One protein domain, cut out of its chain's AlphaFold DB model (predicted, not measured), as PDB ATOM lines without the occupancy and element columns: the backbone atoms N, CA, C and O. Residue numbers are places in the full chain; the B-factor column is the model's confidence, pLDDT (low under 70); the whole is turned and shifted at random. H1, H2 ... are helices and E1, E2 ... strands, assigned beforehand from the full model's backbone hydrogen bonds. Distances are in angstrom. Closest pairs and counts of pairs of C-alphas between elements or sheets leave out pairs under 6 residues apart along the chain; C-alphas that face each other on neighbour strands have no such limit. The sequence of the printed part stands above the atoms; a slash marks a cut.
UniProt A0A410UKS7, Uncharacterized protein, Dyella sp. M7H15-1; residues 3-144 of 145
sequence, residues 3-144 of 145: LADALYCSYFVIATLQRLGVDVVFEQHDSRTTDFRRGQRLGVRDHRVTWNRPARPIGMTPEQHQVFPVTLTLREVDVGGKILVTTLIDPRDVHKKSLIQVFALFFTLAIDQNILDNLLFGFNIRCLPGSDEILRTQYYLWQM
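AT A GLANCE: This is residues 3 to 144 of the 145 residues of an uncharacterized protein of Dyella sp. M7H15-1 (UniProt A0A410UKS7). Five strands make a strongly twisted antiparallel sheet, and two helices, H1 and H3, cross it at different places, with the edge strand E1 between them. From H3 the printed part folds back into H4, then passes along residues 121 to 130 to H5, an arch that returns to H1; H2 lies far from the middle, on the stretch between E3 and E4. The 142 printed residues hold five named helices and five named strands, in the order H1 E1 E2 E3 H2 E4 E5 H3 H4 H5, and the sheet runs E1 E5 E4 E3 E2. The class is mixed, helices and strands. The whole is compact, with a radius of gyration of the C-alphas of 15.2 A, and rounded, spanning 40 by 38 by 25 A.

IN THESE COORDINATES: Start at Leu 3 and go on to C-alpha 11 at (-28.498, -5.225, -39.409); there H1 begins, residues 11 to 19, 12.3 A from first to last C-alpha. Next comes E1, residues 24 to 27, 10.0 A. After residues 28 to 39, which hold no named element, you reach E2, residues 40 to 43, 9.4 A, and then E3, residues 46 to 52, 19.2 A. H2 is residues 62 to 66, 6.2 A. Find C-alpha 71 at (-28.588, -1.125, -47.551); from there E4, the longest strand, runs through residues 71 to 79 for 24.6 A. E5 is residues 82 to 86, 13.1 A. H3, the longest helix, is residues 96 to 110, 21.1 A. H4 is residues 113 to 120, 10.6 A, and H5 is residues 131 to 143, 17.8 A, ending at C-alpha 143 at (-23.602, -4.782, -30.032).

HOW THE PARTS SIT: Begin with the sheet, whose edge strands are E1 and E2. E1 and E5 are antiparallel, with N 26 and O 85 at 2.9 A. E4 and E5 form a hairpin, where N 84 and O 77 are 2.8 A apart. Between E4 and E3, also antiparallel, look at N 49 and O 74, 2.8 A. E2 and E3 form another hairpin, with N 40 and O 48 at 2.8 A. Residues 3 to 4 pair with residues 25 to 26 of E1, parallel. The arrangement has three layers, helices on both faces of a sheet: H3 on one face, H1 on the other. H1 is on the sheet at a height of 7.3 A, over E4 and across the strands at 71 degrees to E4 on the local plane; the C-alphas of Ala 15 and Leu 72, the closest of H1 and E4, are 7.3 A apart. H3 is on the sheet at a height of 9.1 A, across the strands at 78 degrees to E4 on the local plane; its closest C-alphas to E4 are those of Ile 100 and Val 79, 5.9 A. H3 and H4 form a helical hairpin and touch through residues 106 to 110 of H3 alone, closest at the C-alphas of Ala 110 and Leu 116, 4.6 A, at a steep tilt of 39 degrees, opposite ways. H5 and H1 only just touch, with 3 pairs of C-alphas within 8 A, the closest those of Tyr 139 and Val 13, 7.1 A. H2 touches no helix and is not on the sheet. Every O i to N i+4 pair is within hydrogen-bond range in H1, H2, H3 and H5; in H4 it is 3 of 4.

THE WHOLE: The two C-alphas farthest apart, those of Arg 37 and Pro 129, are 41.7 A apart. The printed part, residues 3 to 144, has no cut. The one long link joins E1 to E2, with 12 residues between them. The mean pLDDT of the printed part is 80.6; look at residues 109 to 144 for the values under 70, with means of 49 in H4 and 53 in H5.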
ATOM      1  N   LEU A   3     -36.539 -18.089 -37.221       85.44
ATOM      2  CA  LEU A   3     -37.362 -17.300 -36.307       85.44
ATOM      3  C   LEU A   3     -36.595 -17.044 -35.021       85.44
ATOM      4  O   LEU A   3     -35.982 -17.962 -34.483       85.44
ATOM      5  N   ALA A   4     -36.644 -15.811 -34.534       83.56
ATOM      6  CA  ALA A   4     -35.989 -15.438 -33.292       83.56
ATOM      7  C   ALA A   4     -36.629 -14.189 -32.673       83.56
ATOM      8  O   ALA A   4     -37.430 -13.490 -33.302       83.56
ATOM      9  N   ASP A   5     -36.265 -13.926 -31.422       84.44
ATOM     10  CA  ASP A   5     -36.698 -12.749 -30.677       84.44
ATOM     11  C   ASP A   5     -35.977 -11.455 -31.115       84.44
ATOM     12  O   ASP A   5     -35.214 -11.410 -32.087       84.44
ATOM     13  N   ALA A   6     -36.259 -10.383 -30.374       87.00
ATOM     14  CA  ALA A   6     -35.784  -9.032 -30.632       87.00
ATOM     15  C   ALA A   6     -34.261  -8.894 -30.555       87.00
ATOM     16  O   ALA A   6     -33.705  -8.030 -31.237       87.00
ATOM     17  N   LEU A   7     -33.582  -9.744 -29.774       81.88
ATOM     18  CA  LEU A   7     -32.132  -9.693 -29.616       81.88
ATOM     19  C   LEU A   7     -31.475  -9.927 -30.974       81.88
ATOM     20  O   LEU A   7     -30.687  -9.113 -31.431       81.88
ATOM     21  N   TYR A   8     -31.901 -10.926 -31.737       83.50
ATOM     22  CA  TYR A   8     -31.273 -11.243 -33.026       83.50
ATOM     23  C   TYR A   8     -31.541 -10.213 -34.143       83.50
ATOM     24  O   TYR A   8     -30.914 -10.267 -35.205       83.50
ATOM     25  N   CYS A   9     -32.422  -9.232 -33.920       90.50
ATOM     26  CA  CYS A   9     -32.876  -8.270 -34.924       90.50
ATOM     27  C   CYS A   9     -31.905  -7.098 -35.145       90.50
ATOM     28  O   CYS A   9     -32.220  -5.920 -34.955       90.50
ATOM     29  N   SER A  10     -30.694  -7.426 -35.597       91.25
ATOM     30  CA  SER A  10     -29.660  -6.457 -35.966       91.25
ATOM     31  C   SER A  10     -29.358  -6.474 -37.466       91.25
ATOM     32  O   SER A  10     -29.533  -7.483 -38.147       91.25
ATOM     33  N   TYR A  11     -28.850  -5.352 -37.989       94.25
ATOM     34  CA  TYR A  11     -28.498  -5.225 -39.409       94.25
ATOM     35  C   TYR A  11     -27.517  -6.312 -39.858       94.25
ATOM     36  O   TYR A  11     -27.725  -6.962 -40.878       94.25
ATOM     37  N   PHE A  12     -26.442  -6.501 -39.094       92.31
ATOM     38  CA  PHE A  12     -25.362  -7.397 -39.481       92.31
ATOM     39  C   PHE A  12     -25.763  -8.869 -39.375       92.31
ATOM     40  O   PHE A  12     -25.399  -9.641 -40.255       92.31
ATOM     41  N   VAL A  13     -26.568  -9.251 -38.374       89.94
ATOM     42  CA  VAL A  13     -27.118 -10.616 -38.281       89.94
ATOM     43  C   VAL A  13     -28.013 -10.912 -39.483       89.94
ATOM     44  O   VAL A  13     -27.809 -11.918 -40.162       89.94
ATOM     45  N   ILE A  14     -28.946 -10.012 -39.807       93.88
ATOM     46  CA  ILE A  14     -29.844 -10.184 -40.958       93.88
ATOM     47  C   ILE A  14     -29.039 -10.258 -42.263       93.88
ATOM     48  O   ILE A  14     -29.259 -11.163 -43.064       93.88
ATOM     49  N   ALA A  15     -28.066  -9.363 -42.465       94.94
ATOM     50  CA  ALA A  15     -27.228  -9.370 -43.662       94.94
ATOM     51  C   ALA A  15     -26.388 -10.655 -43.791       94.94
ATOM     52  O   ALA A  15     -26.257 -11.197 -44.891       94.94
ATOM     53  N   THR A  16     -25.835 -11.162 -42.683       91.19
ATOM     54  CA  THR A  16     -25.108 -12.440 -42.659       91.19
ATOM     55  C   THR A  16     -26.026 -13.591 -43.059       91.19
ATOM     56  O   THR A  16     -25.658 -14.380 -43.927       91.19
ATOM     57  N   LEU A  17     -27.228 -13.668 -42.483       88.62
ATOM     58  CA  LEU A  17     -28.199 -14.725 -42.780       88.62
ATOM     59  C   LEU A  17     -28.690 -14.667 -44.230       88.62
ATOM     60  O   LEU A  17     -28.699 -15.694 -44.905       88.62
ATOM     61  N   GLN A  18     -28.969 -13.474 -44.763       91.81
ATOM     62  CA  GLN A  18     -29.300 -13.309 -46.180       91.81
ATOM     63  C   GLN A  18     -28.168 -13.773 -47.102       91.81
ATOM     64  O   GLN A  18     -28.433 -14.440 -48.101       91.81
ATOM     65  N   ARG A  19     -26.903 -13.484 -46.764       90.31
ATOM     66  CA  ARG A  19     -25.745 -13.970 -47.537       90.31
ATOM     67  C   ARG A  19     -25.626 -15.497 -47.508       90.31
ATOM     68  O   ARG A  19     -25.126 -16.082 -48.463       90.31
ATOM     69  N   LEU A  20     -26.089 -16.134 -46.434       87.25
ATOM     70  CA  LEU A  20     -26.169 -17.590 -46.301       87.25
ATOM     71  C   LEU A  20     -27.429 -18.191 -46.953       87.25
ATOM     72  O   LEU A  20     -27.631 -19.399 -46.870       87.25
ATOM     73  N   GLY A  21     -28.279 -17.381 -47.595       88.12
ATOM     74  CA  GLY A  21     -29.532 -17.840 -48.202       88.12
ATOM     75  C   GLY A  21     -30.624 -18.178 -47.182       88.12
ATOM     76  O   GLY A  21     -31.547 -18.929 -47.491       88.12
ATOM     77  N   VAL A  22     -30.521 -17.656 -45.958       88.25
ATOM     78  CA  VAL A  22     -31.477 -17.896 -44.876       88.25
ATOM     79  C   VAL A  22     -32.397 -16.690 -44.724       88.25
ATOM     80  O   VAL A  22     -31.969 -15.616 -44.307       88.25
ATOM     81  N   ASP A  23     -33.685 -16.886 -45.012       90.06
ATOM     82  CA  ASP A  23     -34.715 -15.899 -44.680       90.06
ATOM     83  C   ASP A  23     -34.919 -15.755 -43.175       90.06
ATOM     84  O   ASP A  23     -34.750 -16.721 -42.435       90.06
ATOM     85  N   VAL A  24     -35.351 -14.583 -42.716       92.06
ATOM     86  CA  VAL A  24     -35.559 -14.311 -41.285       92.06
ATOM     87  C   VAL A  24     -36.958 -13.780 -40.999       92.06
ATOM     88  O   VAL A  24     -37.543 -13.079 -41.827       92.06
ATOM     89  N   VAL A  25     -37.473 -14.077 -39.810       93.00
ATOM     90  CA  VAL A  25     -38.647 -13.434 -39.206       93.00
ATOM     91  C   VAL A  25     -38.318 -13.178 -37.739       93.00
ATOM     92  O   VAL A  25     -38.355 -14.097 -36.924       93.00
ATOM     93  N   PHE A  26     -37.976 -11.936 -37.410       92.56
ATOM     94  CA  PHE A  26     -37.565 -11.540 -36.063       92.56
ATOM     95  C   PHE A  26     -38.538 -10.547 -35.452       92.56
ATOM     96  O   PHE A  26     -39.139  -9.749 -36.171       92.56
ATOM     97  N   GLU A  27     -38.657 -10.548 -34.127       92.44
ATOM     98  CA  GLU A  27     -39.205  -9.384 -33.425       92.44
ATOM     99  C   GLU A  27     -38.278  -8.182 -33.642       92.44
ATOM    100  O   GLU A  27     -37.065  -8.333 -33.726       92.44
ATOM    101  N   GLN A  28     -38.815  -6.976 -33.775       94.50
ATOM    102  CA  GLN A  28     -38.002  -5.770 -33.854       94.50
ATOM    103  C   GLN A  28     -37.306  -5.509 -32.515       94.50
ATOM    104  O   GLN A  28     -37.924  -5.593 -31.462       94.50
ATOM    105  N   HIS A  29     -36.030  -5.128 -32.569       89.94
ATOM    106  CA  HIS A  29     -35.307  -4.641 -31.399       89.94
ATOM    107  C   HIS A  29     -35.829  -3.265 -30.947       89.94
ATOM    108  O   HIS A  29     -35.986  -2.372 -31.782       89.94
ATOM    109  N   ASP A  30     -36.000  -3.054 -29.638       85.12
ATOM    110  CA  ASP A  30     -36.593  -1.835 -29.048       85.12
ATOM    111  C   ASP A  30     -35.850  -0.532 -29.389       85.12
ATOM    112  O   ASP A  30     -36.420   0.557 -29.375       85.12
ATOM    113  N   SER A  31     -34.564  -0.625 -29.736       87.00
ATOM    114  CA  SER A  31     -33.775   0.529 -30.190       87.00
ATOM    115  C   SER A  31     -34.189   1.060 -31.568       87.00
ATOM    116  O   SER A  31     -33.719   2.122 -31.984       87.00
ATOM    117  N   ARG A  32     -35.045   0.338 -32.303       90.62
ATOM    118  CA  ARG A  32     -35.571   0.762 -33.602       90.62
ATOM    119  C   ARG A  32     -37.007   1.244 -33.467       90.62
ATOM    120  O   ARG A  32     -37.835   0.627 -32.813       90.62
ATOM    121  N   THR A  33     -37.315   2.330 -34.168       92.56
ATOM    122  CA  THR A  33     -38.672   2.873 -34.253       92.56
ATOM    123  C   THR A  33     -39.254   2.613 -35.634       92.56
ATOM    124  O   THR A  33     -38.675   3.018 -36.643       92.56
ATOM    125  N   THR A  34     -40.430   1.990 -35.672       95.94
ATOM    126  CA  THR A  34     -41.192   1.772 -36.905       95.94
ATOM    127  C   THR A  34     -42.201   2.891 -37.127       95.94
ATOM    128  O   THR A  34     -43.031   3.176 -36.267       95.94
ATOM    129  N   ASP A  35     -42.178   3.484 -38.320       95.62
ATOM    130  CA  ASP A  35     -43.223   4.390 -38.795       95.62
ATOM    131  C   ASP A  35     -43.814   3.856 -40.103       95.62
ATOM    132  O   ASP A  35     -43.226   4.028 -41.171       95.62
ATOM    133  N   PHE A  36     -45.004   3.250 -40.022       96.38
ATOM    134  CA  PHE A  36     -45.722   2.653 -41.158       96.38
ATOM    135  C   PHE A  36     -46.158   3.644 -42.249       96.38
ATOM    136  O   PHE A  36     -46.749   3.243 -43.255       96.38
ATOM    137  N   ARG A  37     -45.930   4.943 -42.041       93.56
ATOM    138  CA  ARG A  37     -46.161   5.987 -43.048       93.56
ATOM    139  C   ARG A  37     -44.947   6.187 -43.958       93.56
ATOM    140  O   ARG A  37     -45.069   6.871 -44.970       93.56
ATOM    141  N   ARG A  38     -43.784   5.641 -43.593       92.25
ATOM    142  CA  ARG A  38     -42.541   5.706 -44.374       92.25
ATOM    143  C   ARG A  38     -42.371   4.426 -45.194       92.25
ATOM    144  O   ARG A  38     -43.046   3.436 -44.956       92.25
ATOM    145  N   GLY A  39     -41.464   4.445 -46.167       94.12
ATOM    146  CA  GLY A  39     -41.219   3.283 -47.023       94.12
ATOM    147  C   GLY A  39     -42.368   2.988 -47.994       94.12
ATOM    148  O   GLY A  39     -43.179   3.857 -48.320       94.12
ATOM    149  N   GLN A  40     -42.411   1.756 -48.496       97.31
ATOM    150  CA  GLN A  40     -43.418   1.304 -49.451       97.31
ATOM    151  C   GLN A  40     -44.518   0.522 -48.732       97.31
ATOM    152  O   GLN A  40     -44.324  -0.622 -48.321       97.31
ATOM    153  N   ARG A  41     -45.709   1.112 -48.640       97.12
ATOM    154  CA  ARG A  41     -46.879   0.466 -48.038       97.12
ATOM    155  C   ARG A  41     -47.283  -0.802 -48.800       97.12
ATOM    156  O   ARG A  41     -47.432  -0.774 -50.019       97.12
ATOM    157  N   LEU A  42     -47.515  -1.887 -48.065       96.75
ATOM    158  CA  LEU A  42     -48.040  -3.159 -48.582       96.75
ATOM    159  C   LEU A  42     -49.448  -3.469 -48.071       96.75
ATOM    160  O   LEU A  42     -50.187  -4.212 -48.708       96.75
ATOM    161  N   GLY A  43     -49.835  -2.878 -46.941       94.94
ATOM    162  CA  GLY A  43     -51.149  -3.065 -46.346       94.94
ATOM    163  C   GLY A  43     -51.360  -2.197 -45.109       94.94
ATOM    164  O   GLY A  43     -50.742  -1.143 -44.936       94.94
ATOM    165  N   VAL A  44     -52.280  -2.613 -44.240       95.12
ATOM    166  CA  VAL A  44     -52.482  -1.980 -42.928       95.12
ATOM    167  C   VAL A  44     -51.384  -2.454 -41.979       95.12
ATOM    168  O   VAL A  44     -51.321  -3.645 -41.661       95.12
ATOM    169  N   ARG A  45     -50.544  -1.515 -41.512       96.31
ATOM    170  CA  ARG A  45     -49.389  -1.782 -40.632       96.31
ATOM    171  C   ARG A  45     -48.497  -2.901 -41.193       96.31
ATOM    172  O   ARG A  45     -48.271  -3.930 -40.550       96.31
ATOM    173  N   ASP A  46     -48.142  -2.739 -42.462       97.75
ATOM    174  CA  ASP A  46     -47.369  -3.674 -43.276       97.75
ATOM    175  C   ASP A  46     -46.705  -2.882 -44.404       97.75
ATOM    176  O   ASP A  46     -47.398  -2.260 -45.225       97.75
ATOM    177  N   HIS A  47     -45.376  -2.845 -44.411       98.19
ATOM    178  CA  HIS A  47     -44.612  -2.065 -45.381       98.19
ATOM    179  C   HIS A  47     -43.228  -2.649 -45.654       98.19
ATOM    180  O   HIS A  47     -42.679  -3.407 -44.859       98.19
ATOM    181  N   ARG A  48     -42.659  -2.277 -46.798       98.19
ATOM    182  CA  ARG A  48     -41.248  -2.469 -47.125       98.19
ATOM    183  C   ARG A  48     -40.459  -1.232 -46.728       98.19
ATOM    184  O   ARG A  48     -40.853  -0.110 -47.044       98.19
ATOM    185  N   VAL A  49     -39.319  -1.446 -46.092       97.44
ATOM    186  CA  VAL A  49     -38.400  -0.405 -45.639       97.44
ATOM    187  C   VAL A  49     -36.989  -0.695 -46.112       97.44
ATOM    188  O   VAL A  49     -36.618  -1.840 -46.370       97.44
ATOM    189  N   THR A  50     -36.186   0.358 -46.182       97.44
ATOM    190  CA  THR A  50     -34.751   0.250 -46.419       97.44
ATOM    191  C   THR A  50     -34.019   0.576 -45.129       97.44
ATOM    192  O   THR A  50     -34.175   1.663 -44.573       97.44
ATOM    193  N   TRP A  51     -33.220  -0.364 -44.644       96.38
ATOM    194  CA  TRP A  51     -32.286  -0.135 -43.552       96.38
ATOM    195  C   TRP A  51     -30.912   0.181 -44.131       96.38
ATOM    196  O   TRP A  51     -30.425  -0.541 -44.994       96.38
ATOM    197  N   ASN A  52     -30.271   1.236 -43.636       96.19
ATOM    198  CA  ASN A  52     -28.891   1.558 -43.990       96.19
ATOM    199  C   ASN A  52     -27.921   0.779 -43.098       96.19
ATOM    200  O   ASN A  52     -28.195   0.583 -41.907       96.19
ATOM    201  N   ARG A  53     -26.773   0.386 -43.659       95.69
ATOM    202  CA  ARG A  53     -25.665  -0.197 -42.901       95.69
ATOM    203  C   ARG A  53     -25.236   0.788 -41.813       95.69
ATOM    204  O   ARG A  53     -24.885   1.921 -42.147       95.69
ATOM    205  N   PRO A  54     -25.258   0.390 -40.531       93.25
ATOM    206  CA  PRO A  54     -24.813   1.258 -39.452       93.25
ATOM    207  C   PRO A  54     -23.289   1.436 -39.493       93.25
ATOM    208  O   PRO A  54     -22.574   0.755 -40.242       93.25
ATOM    209  N   ALA A  55     -22.789   2.353 -38.664       92.94
ATOM    210  CA  ALA A  55     -21.358   2.513 -38.444       92.94
ATOM    211  C   ALA A  55     -20.707   1.181 -38.038       92.94
ATOM    212  O   ALA A  55     -21.360   0.287 -37.493       92.94
ATOM    213  N   ARG A  56     -19.416   1.045 -38.342       91.94
ATOM    214  CA  ARG A  56     -18.640  -0.143 -37.993       91.94
ATOM    215  C   ARG A  56     -18.586  -0.299 -36.464       91.94
ATOM    216  O   ARG A  56     -18.094   0.622 -35.815       91.94
ATOM    217  N   PRO A  57     -19.029  -1.438 -35.903       87.62
ATOM    218  CA  PRO A  57     -18.869  -1.735 -34.480       87.62
ATOM    219  C   PRO A  57     -17.392  -1.840 -34.084       87.62
ATOM    220  O   PRO A  57     -16.558  -2.214 -34.914       87.62
ATOM    221  N   ILE A  58     -17.064  -1.585 -32.813       84.06
ATOM    222  CA  ILE A  58     -15.677  -1.636 -32.315       84.06
ATOM    223  C   ILE A  58     -15.031  -3.008 -32.569       84.06
ATOM    224  O   ILE A  58     -13.886  -3.071 -33.014       84.06
ATOM    225  N   GLY A  59     -15.779  -4.096 -32.372       83.38
ATOM    226  CA  GLY A  59     -15.304  -5.474 -32.549       83.38
ATOM    227  C   GLY A  59     -15.217  -5.978 -33.998       83.38
ATOM    228  O   GLY A  59     -14.995  -7.167 -34.206       83.38
ATOM    229  N   MET A  60     -15.430  -5.124 -35.005       87.19
ATOM    230  CA  MET A  60     -15.428  -5.511 -36.422       87.19
ATOM    231  C   MET A  60     -14.292  -4.811 -37.168       87.19
ATOM    232  O   MET A  60     -14.172  -3.591 -37.073       87.19
ATOM    233  N   THR A  61     -13.482  -5.530 -37.950       90.12
ATOM    234  CA  THR A  61     -12.426  -4.878 -38.751       90.12
ATOM    235  C   THR A  61     -13.020  -4.078 -39.922       90.12
ATOM    236  O   THR A  61     -14.148  -4.351 -40.351       90.12
ATOM    237  N   PRO A  62     -12.310  -3.070 -40.466       93.38
ATOM    238  CA  PRO A  62     -12.769  -2.332 -41.644       93.38
ATOM    239  C   PRO A  62     -13.093  -3.241 -42.835       93.38
ATOM    240  O   PRO A  62     -14.115  -3.053 -43.491       93.38
ATOM    241  N   GLU A  63     -12.275  -4.263 -43.070       93.19
ATOM    242  CA  GLU A  63     -12.432  -5.219 -44.169       93.19
ATOM    243  C   GLU A  63     -13.699  -6.053 -43.970       93.19
ATOM    244  O   GLU A  63     -14.491  -6.203 -44.897       93.19
ATOM    245  N   GLN A  64     -13.941  -6.529 -42.742       89.75
ATOM    246  CA  GLN A  64     -15.171  -7.239 -42.388       89.75
ATOM    247  C   GLN A  64     -16.410  -6.357 -42.546       89.75
ATOM    248  O   GLN A  64     -17.441  -6.836 -43.002       89.75
ATOM    249  N   HIS A  65     -16.338  -5.070 -42.200       93.25
ATOM    250  CA  HIS A  65     -17.475  -4.158 -42.348       93.25
ATOM    251  C   HIS A  65     -17.819  -3.902 -43.812       93.25
ATOM    252  O   HIS A  65     -18.998  -3.878 -44.176       93.25
ATOM    253  N   GLN A  66     -16.795  -3.756 -44.654       94.12
ATOM    254  CA  GLN A  66     -16.943  -3.436 -46.071       94.12
ATOM    255  C   GLN A  66     -17.702  -4.506 -46.858       94.12
ATOM    256  O   GLN A  66     -18.414  -4.136 -47.791       94.12
ATOM    257  N   VAL A  67     -17.631  -5.786 -46.461       93.75
ATOM    258  CA  VAL A  67     -18.333  -6.878 -47.168       93.75
ATOM    259  C   VAL A  67     -19.855  -6.817 -47.025       93.75
ATOM    260  O   VAL A  67     -20.570  -7.447 -47.803       93.75
ATOM    261  N   PHE A  68     -20.365  -6.100 -46.021       95.06
ATOM    262  CA  PHE A  68     -21.802  -5.959 -45.828       95.06
ATOM    263  C   PHE A  68     -22.400  -4.994 -46.858       95.06
ATOM    264  O   PHE A  68     -21.770  -3.993 -47.205       95.06
ATOM    265  N   PRO A  69     -23.635  -5.237 -47.328       96.88
ATOM    266  CA  PRO A  69     -24.297  -4.321 -48.248       96.88
ATOM    267  C   PRO A  69     -24.470  -2.944 -47.601       96.88
ATOM    268  O   PRO A  69     -24.539  -2.836 -46.377       96.88
ATOM    269  N   VAL A  70     -24.565  -1.888 -48.413       97.56
ATOM    270  CA  VAL A  70     -24.820  -0.515 -47.928       97.56
ATOM    271  C   VAL A  70     -26.242  -0.375 -47.386       97.56
ATOM    272  O   VAL A  70     -26.474   0.389 -46.452       97.56
ATOM    273  N   THR A  71     -27.182  -1.132 -47.948       97.81
ATOM    274  CA  THR A  71     -28.588  -1.125 -47.551       97.81
ATOM    275  C   THR A  71     -29.184  -2.524 -47.575       97.81
ATOM    276  O   THR A  71     -28.839  -3.322 -48.446       97.81
ATOM    277  N   LEU A  72     -30.154  -2.775 -46.699       97.50
ATOM    278  CA  LEU A  72     -31.051  -3.927 -46.754       97.50
ATOM    279  C   LEU A  72     -32.472  -3.465 -47.048       97.50
ATOM    280  O   LEU A  72     -32.942  -2.500 -46.448       97.50
ATOM    281  N   THR A  73     -33.171  -4.190 -47.914       97.94
ATOM    282  CA  THR A  73     -34.622  -4.050 -48.065       97.94
ATOM    283  C   THR A  73     -35.290  -5.117 -47.220       97.94
ATOM    284  O   THR A  73     -35.065  -6.307 -47.429       97.94
ATOM    285  N   LEU A  74     -36.107  -4.682 -46.270       98.00
ATOM    286  CA  LEU A  74     -36.807  -5.536 -45.322       98.00
ATOM    287  C   LEU A  74     -38.291  -5.201 -45.345       98.00
ATOM    288  O   LEU A  74     -38.712  -4.175 -45.881       98.00
ATOM    289  N   ARG A  75     -39.095  -6.068 -44.749       97.94
ATOM    290  CA  ARG A  75     -40.510  -5.827 -44.512       97.94
ATOM    291  C   ARG A  75     -40.757  -5.764 -43.017       97.94
ATOM    292  O   ARG A  75     -40.301  -6.642 -42.288       97.94
ATOM    293  N   GLU A  76     -41.488  -4.745 -42.584       98.12
ATOM    294  CA  GLU A  76     -41.928  -4.621 -41.197       98.12
ATOM    295  C   GLU A  76     -43.445  -4.780 -41.120       98.12
ATOM    296  O   GLU A  76     -44.193  -4.223 -41.934       98.12
ATOM    297  N   VAL A  77     -43.908  -5.564 -40.149       97.44
ATOM    298  CA  VAL A  77     -45.318  -5.938 -40.011       97.44
ATOM    299  C   VAL A  77     -45.731  -5.854 -38.555       97.44
ATOM    300  O   VAL A  77     -45.092  -6.444 -37.695       97.44
ATOM    301  N   ASP A  78     -46.838  -5.171 -38.275       95.94
ATOM    302  CA  ASP A  78     -47.432  -5.221 -36.942       95.94
ATOM    303  C   ASP A  78     -48.215  -6.514 -36.721       95.94
ATOM    304  O   ASP A  78     -49.078  -6.882 -37.536       95.94
ATOM    305  N   VAL A  79     -47.930  -7.142 -35.584       90.38
ATOM    306  CA  VAL A  79     -48.538  -8.367 -35.081       90.38
ATOM    307  C   VAL A  79     -48.986  -8.128 -33.641       90.38
ATOM    308  O   VAL A  79     -48.301  -8.477 -32.685       90.38
ATOM    309  N   GLY A  80     -50.139  -7.476 -33.483       85.19
ATOM    310  CA  GLY A  80     -50.761  -7.291 -32.169       85.19
ATOM    311  C   GLY A  80     -49.951  -6.387 -31.237       85.19
ATOM    312  O   GLY A  80     -49.862  -6.666 -30.047       85.19
ATOM    313  N   GLY A  81     -49.343  -5.326 -31.778       87.62
ATOM    314  CA  GLY A  81     -48.526  -4.373 -31.017       87.62
ATOM    315  C   GLY A  81     -47.025  -4.669 -31.021       87.62
ATOM    316  O   GLY A  81     -46.246  -3.773 -30.708       87.62
ATOM    317  N   LYS A  82     -46.609  -5.869 -31.440       91.25
ATOM    318  CA  LYS A  82     -45.207  -6.174 -31.759       91.25
ATOM    319  C   LYS A  82     -44.928  -5.915 -33.233       91.25
ATOM    320  O   LYS A  82     -45.795  -6.138 -34.078       91.25
ATOM    321  N   ILE A  83     -43.713  -5.486 -33.553       96.06
ATOM    322  CA  ILE A  83     -43.269  -5.330 -34.939       96.06
ATOM    323  C   ILE A  83     -42.397  -6.520 -35.305       96.06
ATOM    324  O   ILE A  83     -41.434  -6.814 -34.608       96.06
ATOM    325  N   LEU A  84     -42.716  -7.188 -36.409       96.19
ATOM    326  CA  LEU A  84     -41.849  -8.187 -37.020       96.19
ATOM    327  C   LEU A  84     -41.029  -7.567 -38.132       96.19
ATOM    328  O   LEU A  84     -41.570  -6.793 -38.915       96.19
ATOM    329  N   VAL A  85     -39.769  -7.969 -38.237       97.31
ATOM    330  CA  VAL A  85     -38.850  -7.630 -39.322       97.31
ATOM    331  C   VAL A  85     -38.530  -8.905 -40.095       97.31
ATOM    332  O   VAL A  85     -38.144  -9.915 -39.507       97.31
ATOM    333  N   THR A  86     -38.696  -8.881 -41.417       97.12
ATOM    334  CA  THR A  86     -38.478 -10.061 -42.264       97.12
ATOM    335  C   THR A  86     -37.856  -9.736 -43.619       97.12
ATOM    336  O   THR A  86     -38.021  -8.640 -44.158       97.12
ATOM    337  N   THR A  87     -37.154 -10.719 -44.185       97.25
ATOM    338  CA  THR A  87     -36.628 -10.708 -45.562       97.25
ATOM    339  C   THR A  87     -37.645 -11.210 -46.590       97.25
ATOM    340  O   THR A  87     -37.406 -11.113 -47.791       97.25
ATOM    341  N   LEU A  88     -38.812 -11.684 -46.140       95.88
ATOM    342  CA  LEU A  88     -39.927 -12.125 -46.979       95.88
ATOM    343  C   LEU A  88     -40.718 -10.902 -47.475       95.88
ATOM    344  O   LEU A  88     -41.746 -10.500 -46.917       95.88
ATOM    345  N   ILE A  89     -40.164 -10.255 -48.502       96.19
ATOM    346  CA  ILE A  89     -40.524  -8.893 -48.913       96.19
ATOM    347  C   ILE A  89     -41.792  -8.771 -49.771       96.19
ATOM    348  O   ILE A  89     -42.410  -7.702 -49.751       96.19
ATOM    349  N   ASP A  90     -42.186  -9.804 -50.525       94.06
ATOM    350  CA  ASP A  90     -43.391  -9.751 -51.362       94.06
ATOM    351  C   ASP A  90     -44.607 -10.309 -50.594       94.06
ATOM    352  O   ASP A  90     -44.625 -11.484 -50.213       94.06
ATOM    353  N   PRO A  91     -45.654  -9.493 -50.352       93.19
ATOM    354  CA  PRO A  91     -46.866  -9.946 -49.676       93.19
ATOM    355  C   PRO A  91     -47.673 -10.982 -50.473       93.19
ATOM    356  O   PRO A  91     -48.567 -11.602 -49.896       93.19
ATOM    357  N   ARG A  92     -47.396 -11.151 -51.773       93.19
ATOM    358  CA  ARG A  92     -48.015 -12.179 -52.624       93.19
ATOM    359  C   ARG A  92     -47.403 -13.554 -52.389       93.19
ATOM    360  O   ARG A  92     -48.141 -14.532 -52.417       93.19
ATOM    361  N   ASP A  93     -46.105 -13.605 -52.102       92.31
ATOM    362  CA  ASP A  93     -45.405 -14.851 -51.785       92.31
ATOM    363  C   ASP A  93     -45.667 -15.254 -50.333       92.31
ATOM    364  O   ASP A  93     -46.008 -16.398 -50.036       92.31
ATOM    365  N   VAL A  94     -45.564 -14.288 -49.414       93.31
ATOM    366  CA  VAL A  94     -45.800 -14.514 -47.986       93.31
ATOM    367  C   VAL A  94     -46.800 -13.499 -47.462       93.31
ATOM    368  O   VAL A  94     -46.491 -12.338 -47.186       93.31
ATOM    369  N   HIS A  95     -48.037 -13.948 -47.279       94.31
ATOM    370  CA  HIS A  95     -49.099 -13.090 -46.782       94.31
ATOM    371  C   HIS A  95     -48.881 -12.709 -45.306       94.31
ATOM    372  O   HIS A  95     -48.402 -13.506 -44.498       94.31
ATOM    373  N   LYS A  96     -49.321 -11.504 -44.911       94.38
ATOM    374  CA  LYS A  96     -49.211 -10.993 -43.527       94.38
ATOM    375  C   LYS A  96     -49.753 -11.973 -42.480       94.38
ATOM    376  O   LYS A  96     -49.153 -12.158 -41.427       94.38
ATOM    377  N   LYS A  97     -50.886 -12.617 -42.776       92.31
ATOM    378  CA  LYS A  97     -51.503 -13.612 -41.880       92.31
ATOM    379  C   LYS A  97     -50.577 -14.800 -41.596       92.31
ATOM    380  O   LYS A  97     -50.557 -15.268 -40.464       92.31
ATOM    381  N   SER A  98     -49.797 -15.242 -42.579       91.06
ATOM    382  CA  SER A  98     -48.857 -16.353 -42.414       91.06
ATOM    383  C   SER A  98     -47.699 -15.969 -41.491       91.06
ATOM    384  O   SER A  98     -47.336 -16.754 -40.622       91.06
ATOM    385  N   LEU A  99     -47.184 -14.738 -41.606       91.38
ATOM    386  CA  LEU A  99     -46.165 -14.210 -40.686       91.38
ATOM    387  C   LEU A  99     -46.676 -14.179 -39.241       91.38
ATOM    388  O   LEU A  99     -45.984 -14.634 -38.336       91.38
ATOM    389  N   ILE A 100     -47.912 -13.709 -39.038       88.94
ATOM    390  CA  ILE A 100     -48.566 -13.689 -37.719       88.94
ATOM    391  C   ILE A 100     -48.661 -15.103 -37.136       88.94
ATOM    392  O   ILE A 100     -48.304 -15.315 -35.981       88.94
ATOM    393  N   GLN A 101     -49.136 -16.068 -37.927       88.31
ATOM    394  CA  GLN A 101     -49.342 -17.446 -37.476       88.31
ATOM    395  C   GLN A 101     -48.029 -18.142 -37.114       88.31
ATOM    396  O   GLN A 101     -47.931 -18.741 -36.046       88.31
ATOM    397  N   VAL A 102     -47.022 -18.048 -37.985       84.56
ATOM    398  CA  VAL A 102     -45.730 -18.717 -37.788       84.56
ATOM    399  C   VAL A 102     -44.979 -18.116 -36.600       84.56
ATOM    400  O   VAL A 102     -44.427 -18.856 -35.791       84.56
ATOM    401  N   PHE A 103     -45.030 -16.794 -36.427       83.69
ATOM    402  CA  PHE A 103     -44.415 -16.143 -35.274       83.69
ATOM    403  C   PHE A 103     -45.152 -16.444 -33.960       83.69
ATOM    404  O   PHE A 103     -44.513 -16.737 -32.955       83.69
ATOM    405  N   ALA A 104     -46.489 -16.448 -33.954       84.06
ATOM    406  CA  ALA A 104     -47.257 -16.837 -32.769       84.06
ATOM    407  C   ALA A 104     -46.958 -18.284 -32.350       84.06
ATOM    408  O   ALA A 104     -46.738 -18.544 -31.167       84.06
ATOM    409  N   LEU A 105     -46.879 -19.204 -33.319       80.38
ATOM    410  CA  LEU A 105     -46.488 -20.589 -33.070       80.38
ATOM    411  C   LEU A 105     -45.080 -20.670 -32.472       80.38
ATOM    412  O   LEU A 105     -44.892 -21.374 -31.486       80.38
ATOM    413  N   PHE A 106     -44.114 -19.911 -33.006       79.25
ATOM    414  CA  PHE A 106     -42.771 -19.833 -32.427       79.25
ATOM    415  C   PHE A 106     -42.808 -19.410 -30.958       79.25
ATOM    416  O   PHE A 106     -42.220 -20.097 -30.136       79.25
ATOM    417  N   PHE A 107     -43.553 -18.361 -30.597       73.31
ATOM    418  CA  PHE A 107     -43.665 -17.928 -29.198       73.31
ATOM    419  C   PHE A 107     -44.337 -18.963 -28.294       73.31
ATOM    420  O   PHE A 107     -43.905 -19.151 -27.162       73.31
ATOM    421  N   THR A 108     -45.375 -19.650 -28.774       73.75
ATOM    422  CA  THR A 108     -46.023 -20.721 -28.001       73.75
ATOM    423  C   THR A 108     -45.062 -21.875 -27.730       73.75
ATOM    424  O   THR A 108     -45.024 -22.392 -26.619       73.75
ATOM    425  N   LEU A 109     -44.274 -22.257 -28.732       67.75
ATOM    426  CA  LEU A 109     -43.313 -23.346 -28.622       67.75
ATOM    427  C   LEU A 109     -42.060 -22.939 -27.836       67.75
ATOM    428  O   LEU A 109     -41.524 -23.748 -27.100       67.75
ATOM    429  N   ALA A 110     -41.636 -21.681 -27.930       62.00
ATOM    430  CA  ALA A 110     -40.489 -21.127 -27.218       62.00
ATOM    431  C   ALA A 110     -40.628 -21.146 -25.688       62.00
ATOM    432  O   ALA A 110     -39.630 -21.166 -24.970       62.00
ATOM    433  N   ILE A 111     -41.866 -21.138 -25.191       60.47
ATOM    434  CA  ILE A 111     -42.173 -21.276 -23.763       60.47
ATOM    435  C   ILE A 111     -41.828 -22.694 -23.261       60.47
ATOM    436  O   ILE A 111     -41.564 -22.875 -22.073       60.47
ATOM    437  N   ASP A 112     -41.753 -23.679 -24.160       59.09
ATOM    438  CA  ASP A 112     -41.198 -25.005 -23.897       59.09
ATOM    439  C   ASP A 112     -39.733 -25.059 -24.369       59.09
ATOM    440  O   ASP A 112     -39.432 -25.104 -25.565       59.09
ATOM    441  N   GLN A 113     -38.791 -25.054 -23.419       51.00
ATOM    442  CA  GLN A 113     -37.352 -25.019 -23.717       51.00
ATOM    443  C   GLN A 113     -36.895 -26.170 -24.632       51.00
ATOM    444  O   GLN A 113     -36.019 -25.960 -25.468       51.00
ATOM    445  N   ASN A 114     -37.530 -27.347 -24.564       51.69
ATOM    446  CA  ASN A 114     -37.176 -28.487 -25.423       51.69
ATOM    447  C   ASN A 114     -37.578 -28.277 -26.894       51.69
ATOM    448  O   ASN A 114     -37.043 -28.926 -27.801       51.69
ATOM    449  N   ILE A 115     -38.543 -27.392 -27.147       50.12
ATOM    450  CA  ILE A 115     -38.995 -27.054 -28.492       50.12
ATOM    451  C   ILE A 115     -38.246 -25.829 -29.022       50.12
ATOM    452  O   ILE A 115     -37.988 -25.771 -30.222       50.12
ATOM    453  N   LEU A 116     -37.835 -24.895 -28.157       48.47
ATOM    454  CA  LEU A 116     -36.994 -23.760 -28.546       48.47
ATOM    455  C   LEU A 116     -35.698 -24.229 -29.217       48.47
ATOM    456  O   LEU A 116     -35.378 -23.744 -30.301       48.47
ATOM    457  N   ASP A 117     -35.023 -25.224 -28.635       47.03
ATOM    458  CA  ASP A 117     -33.845 -25.840 -29.247       47.03
ATOM    459  C   ASP A 117     -34.214 -26.362 -30.648       47.03
ATOM    460  O   ASP A 117     -33.634 -25.970 -31.657       47.03
ATOM    461  N   ASN A 118     -35.298 -27.123 -30.779       42.09
ATOM    462  CA  ASN A 118     -35.736 -27.619 -32.082       42.09
ATOM    463  C   ASN A 118     -36.273 -26.552 -33.052       42.09
ATOM    464  O   ASN A 118     -36.287 -26.842 -34.237       42.09
ATOM    465  N   LEU A 119     -36.709 -25.356 -32.641       48.28
ATOM    466  CA  LEU A 119     -37.181 -24.296 -33.553       48.28
ATOM    467  C   LEU A 119     -36.085 -23.311 -33.955       48.28
ATOM    468  O   LEU A 119     -36.103 -22.830 -35.089       48.28
ATOM    469  N   LEU A 120     -35.114 -23.064 -33.074       49.62
ATOM    470  CA  LEU A 120     -33.862 -22.394 -33.423       49.62
ATOM    471  C   LEU A 120     -33.053 -23.256 -34.416       49.62
ATOM    472  O   LEU A 120     -32.422 -22.717 -35.325       49.62
ATOM    473  N   PHE A 121     -33.162 -24.591 -34.324       45.25
ATOM    474  CA  PHE A 121     -32.477 -25.557 -35.200       45.25
ATOM    475  C   PHE A 121     -33.358 -26.201 -36.307       45.25
ATOM    476  O   PHE A 121     -32.846 -26.919 -37.171       45.25
ATOM    477  N   GLY A 122     -34.673 -25.949 -36.334       39.44
ATOM    478  CA  GLY A 122     -35.674 -26.821 -36.990       39.44
ATOM    479  C   GLY A 122     -35.933 -26.647 -38.477       39.44
ATOM    480  O   GLY A 122     -36.552 -27.513 -39.094       39.44
ATOM    481  N   PHE A 123     -35.438 -25.578 -39.095       35.41
ATOM    482  CA  PHE A 123     -35.399 -25.464 -40.554       35.41
ATOM    483  C   PHE A 123     -33.959 -25.617 -41.042       35.41
ATOM    484  O   PHE A 123     -33.351 -24.681 -41.548       35.41
ATOM    485  N   ASN A 124     -33.427 -26.832 -40.897       33.16
ATOM    486  CA  ASN A 124     -32.308 -27.355 -41.681       33.16
ATOM    487  C   ASN A 124     -31.071 -26.434 -41.762       33.16
ATOM    488  O   ASN A 124     -30.527 -26.212 -42.843       33.16
ATOM    489  N   ILE A 125     -30.543 -25.992 -40.614       35.84
ATOM    490  CA  ILE A 125     -29.112 -25.653 -40.498       35.84
ATOM    491  C   ILE A 125     -28.311 -26.967 -40.397       35.84
ATOM    492  O   ILE A 125     -27.542 -27.198 -39.472       35.84
ATOM    493  N   ARG A 126     -28.486 -27.879 -41.366       30.67
ATOM    494  CA  ARG A 126     -27.510 -28.962 -41.599       30.67
ATOM    495  C   ARG A 126     -26.261 -28.471 -42.315       30.67
ATOM    496  O   ARG A 126     -25.363 -29.265 -42.574       30.67
ATOM    497  N   CYS A 127     -26.168 -27.182 -42.610       34.44
ATOM    498  CA  CYS A 127     -24.946 -26.602 -43.121       34.44
ATOM    499  C   CYS A 127     -24.287 -25.776 -42.019       34.44
ATOM    500  O   CYS A 127     -24.671 -24.640 -41.770       34.44
ATOM    501  N   LEU A 128     -23.234 -26.374 -41.458       31.48
ATOM    502  CA  LEU A 128     -22.159 -25.796 -40.650       31.48
ATOM    503  C   LEU A 128     -22.320 -25.941 -39.123       31.48
ATOM    504  O   LEU A 128     -22.972 -25.115 -38.474       31.48
ATOM    505  N   PRO A 129     -21.644 -26.947 -38.530       31.11
ATOM    506  CA  PRO A 129     -21.242 -26.900 -37.126       31.11
ATOM    507  C   PRO A 129     -20.601 -25.535 -36.814       31.11
ATOM    508  O   PRO A 129     -19.743 -25.079 -37.568       31.11
ATOM    509  N   GLY A 130     -21.033 -24.877 -35.733       40.28
ATOM    510  CA  GLY A 130     -20.474 -23.598 -35.264       40.28
ATOM    511  C   GLY A 130     -21.279 -22.339 -35.611       40.28
ATOM    512  O   GLY A 130     -20.956 -21.271 -35.111       40.28
ATOM    513  N   SER A 131     -22.345 -22.423 -36.410       41.53
ATOM    514  CA  SER A 131     -23.175 -21.255 -36.768       41.53
ATOM    515  C   SER A 131     -23.866 -20.590 -35.568       41.53
ATOM    516  O   SER A 131     -23.952 -19.366 -35.526       41.53
ATOM    517  N   ASP A 132     -24.284 -21.363 -34.566       46.00
ATOM    518  CA  ASP A 132     -24.953 -20.845 -33.364       46.00
ATOM    519  C   ASP A 132     -23.984 -20.097 -32.426       46.00
ATOM    520  O   ASP A 132     -24.269 -19.008 -31.924       46.00
ATOM    521  N   GLU A 133     -22.761 -20.619 -32.288       49.50
ATOM    522  CA  GLU A 133     -21.658 -19.943 -31.601       49.50
ATOM    523  C   GLU A 133     -21.196 -18.705 -32.379       49.50
ATOM    524  O   GLU A 133     -20.947 -17.663 -31.778       49.50
ATOM    525  N   ILE A 134     -21.157 -18.769 -33.714       50.56
ATOM    526  CA  ILE A 134     -20.844 -17.631 -34.588       50.56
ATOM    527  C   ILE A 134     -21.902 -16.533 -34.458       50.56
ATOM    528  O   ILE A 134     -21.527 -15.371 -34.356       50.56
ATOM    529  N   LEU A 135     -23.197 -16.859 -34.437       55.16
ATOM    530  CA  LEU A 135     -24.262 -15.864 -34.304       55.16
ATOM    531  C   LEU A 135     -24.283 -15.252 -32.905       55.16
ATOM    532  O   LEU A 135     -24.353 -14.031 -32.806       55.16
ATOM    533  N   ARG A 136     -24.127 -16.048 -31.837       54.56
ATOM    534  CA  ARG A 136     -23.954 -15.514 -30.475       54.56
ATOM    535  C   ARG A 136     -22.715 -14.627 -30.372       54.56
ATOM    536  O   ARG A 136     -22.799 -13.514 -29.866       54.56
ATOM    537  N   THR A 137     -21.581 -15.073 -30.899       51.69
ATOM    538  CA  THR A 137     -20.313 -14.333 -30.839       51.69
ATOM    539  C   THR A 137     -20.383 -13.051 -31.666       51.69
ATOM    540  O   THR A 137     -20.038 -11.989 -31.164       51.69
ATOM    541  N   GLN A 138     -20.903 -13.093 -32.896       55.69
ATOM    542  CA  GLN A 138     -21.092 -11.900 -33.734       55.69
ATOM    543  C   GLN A 138     -22.125 -10.942 -33.143       55.69
ATOM    544  O   GLN A 138     -21.926  -9.733 -33.198       55.69
ATOM    545  N   TYR A 139     -23.193 -11.462 -32.539       57.59
ATOM    546  CA  TYR A 139     -24.190 -10.659 -31.845       57.59
ATOM    547  C   TYR A 139     -23.573  -9.863 -30.687       57.59
ATOM    548  O   TYR A 139     -23.666  -8.637 -30.673       57.59
ATOM    549  N   TYR A 140     -22.869 -10.528 -29.766       54.69
ATOM    550  CA  TYR A 140     -22.238  -9.856 -28.627       54.69
ATOM    551  C   TYR A 140     -21.070  -8.947 -29.040       54.69
ATOM    552  O   TYR A 140     -20.927  -7.857 -28.491       54.69
ATOM    553  N   LEU A 141     -20.263  -9.337 -30.035       54.03
ATOM    554  CA  LEU A 141     -19.134  -8.526 -30.513       54.03
ATOM    555  C   LEU A 141     -19.569  -7.263 -31.268       54.03
ATOM    556  O   LEU A 141     -18.810  -6.294 -31.315       54.03
ATOM    557  N   TRP A 142     -20.750  -7.264 -31.893       58.75
ATOM    558  CA  TRP A 142     -21.216  -6.159 -32.742       58.75
ATOM    559  C   TRP A 142     -22.306  -5.293 -32.095       58.75
ATOM    560  O   TRP A 142     -22.767  -4.344 -32.730       58.75
ATOM    561  N   GLN A 143     -22.690  -5.593 -30.847       55.38
ATOM    562  CA  GLN A 143     -23.602  -4.782 -30.032       55.38
ATOM    563  C   GLN A 143     -22.923  -3.939 -28.941       55.38
ATOM    564  O   GLN A 143     -23.582  -3.063 -28.381       55.38
ATOM    565  N   MET A 144     -21.641  -4.155 -28.623       35.16
ATOM    566  CA  MET A 144     -20.960  -3.275 -27.668       35.16
ATOM    567  C   MET A 144     -20.688  -1.900 -28.310       35.16
ATOM    568  O   MET A 144     -20.286  -1.873 -29.480       35.16
TER     569      MET A 144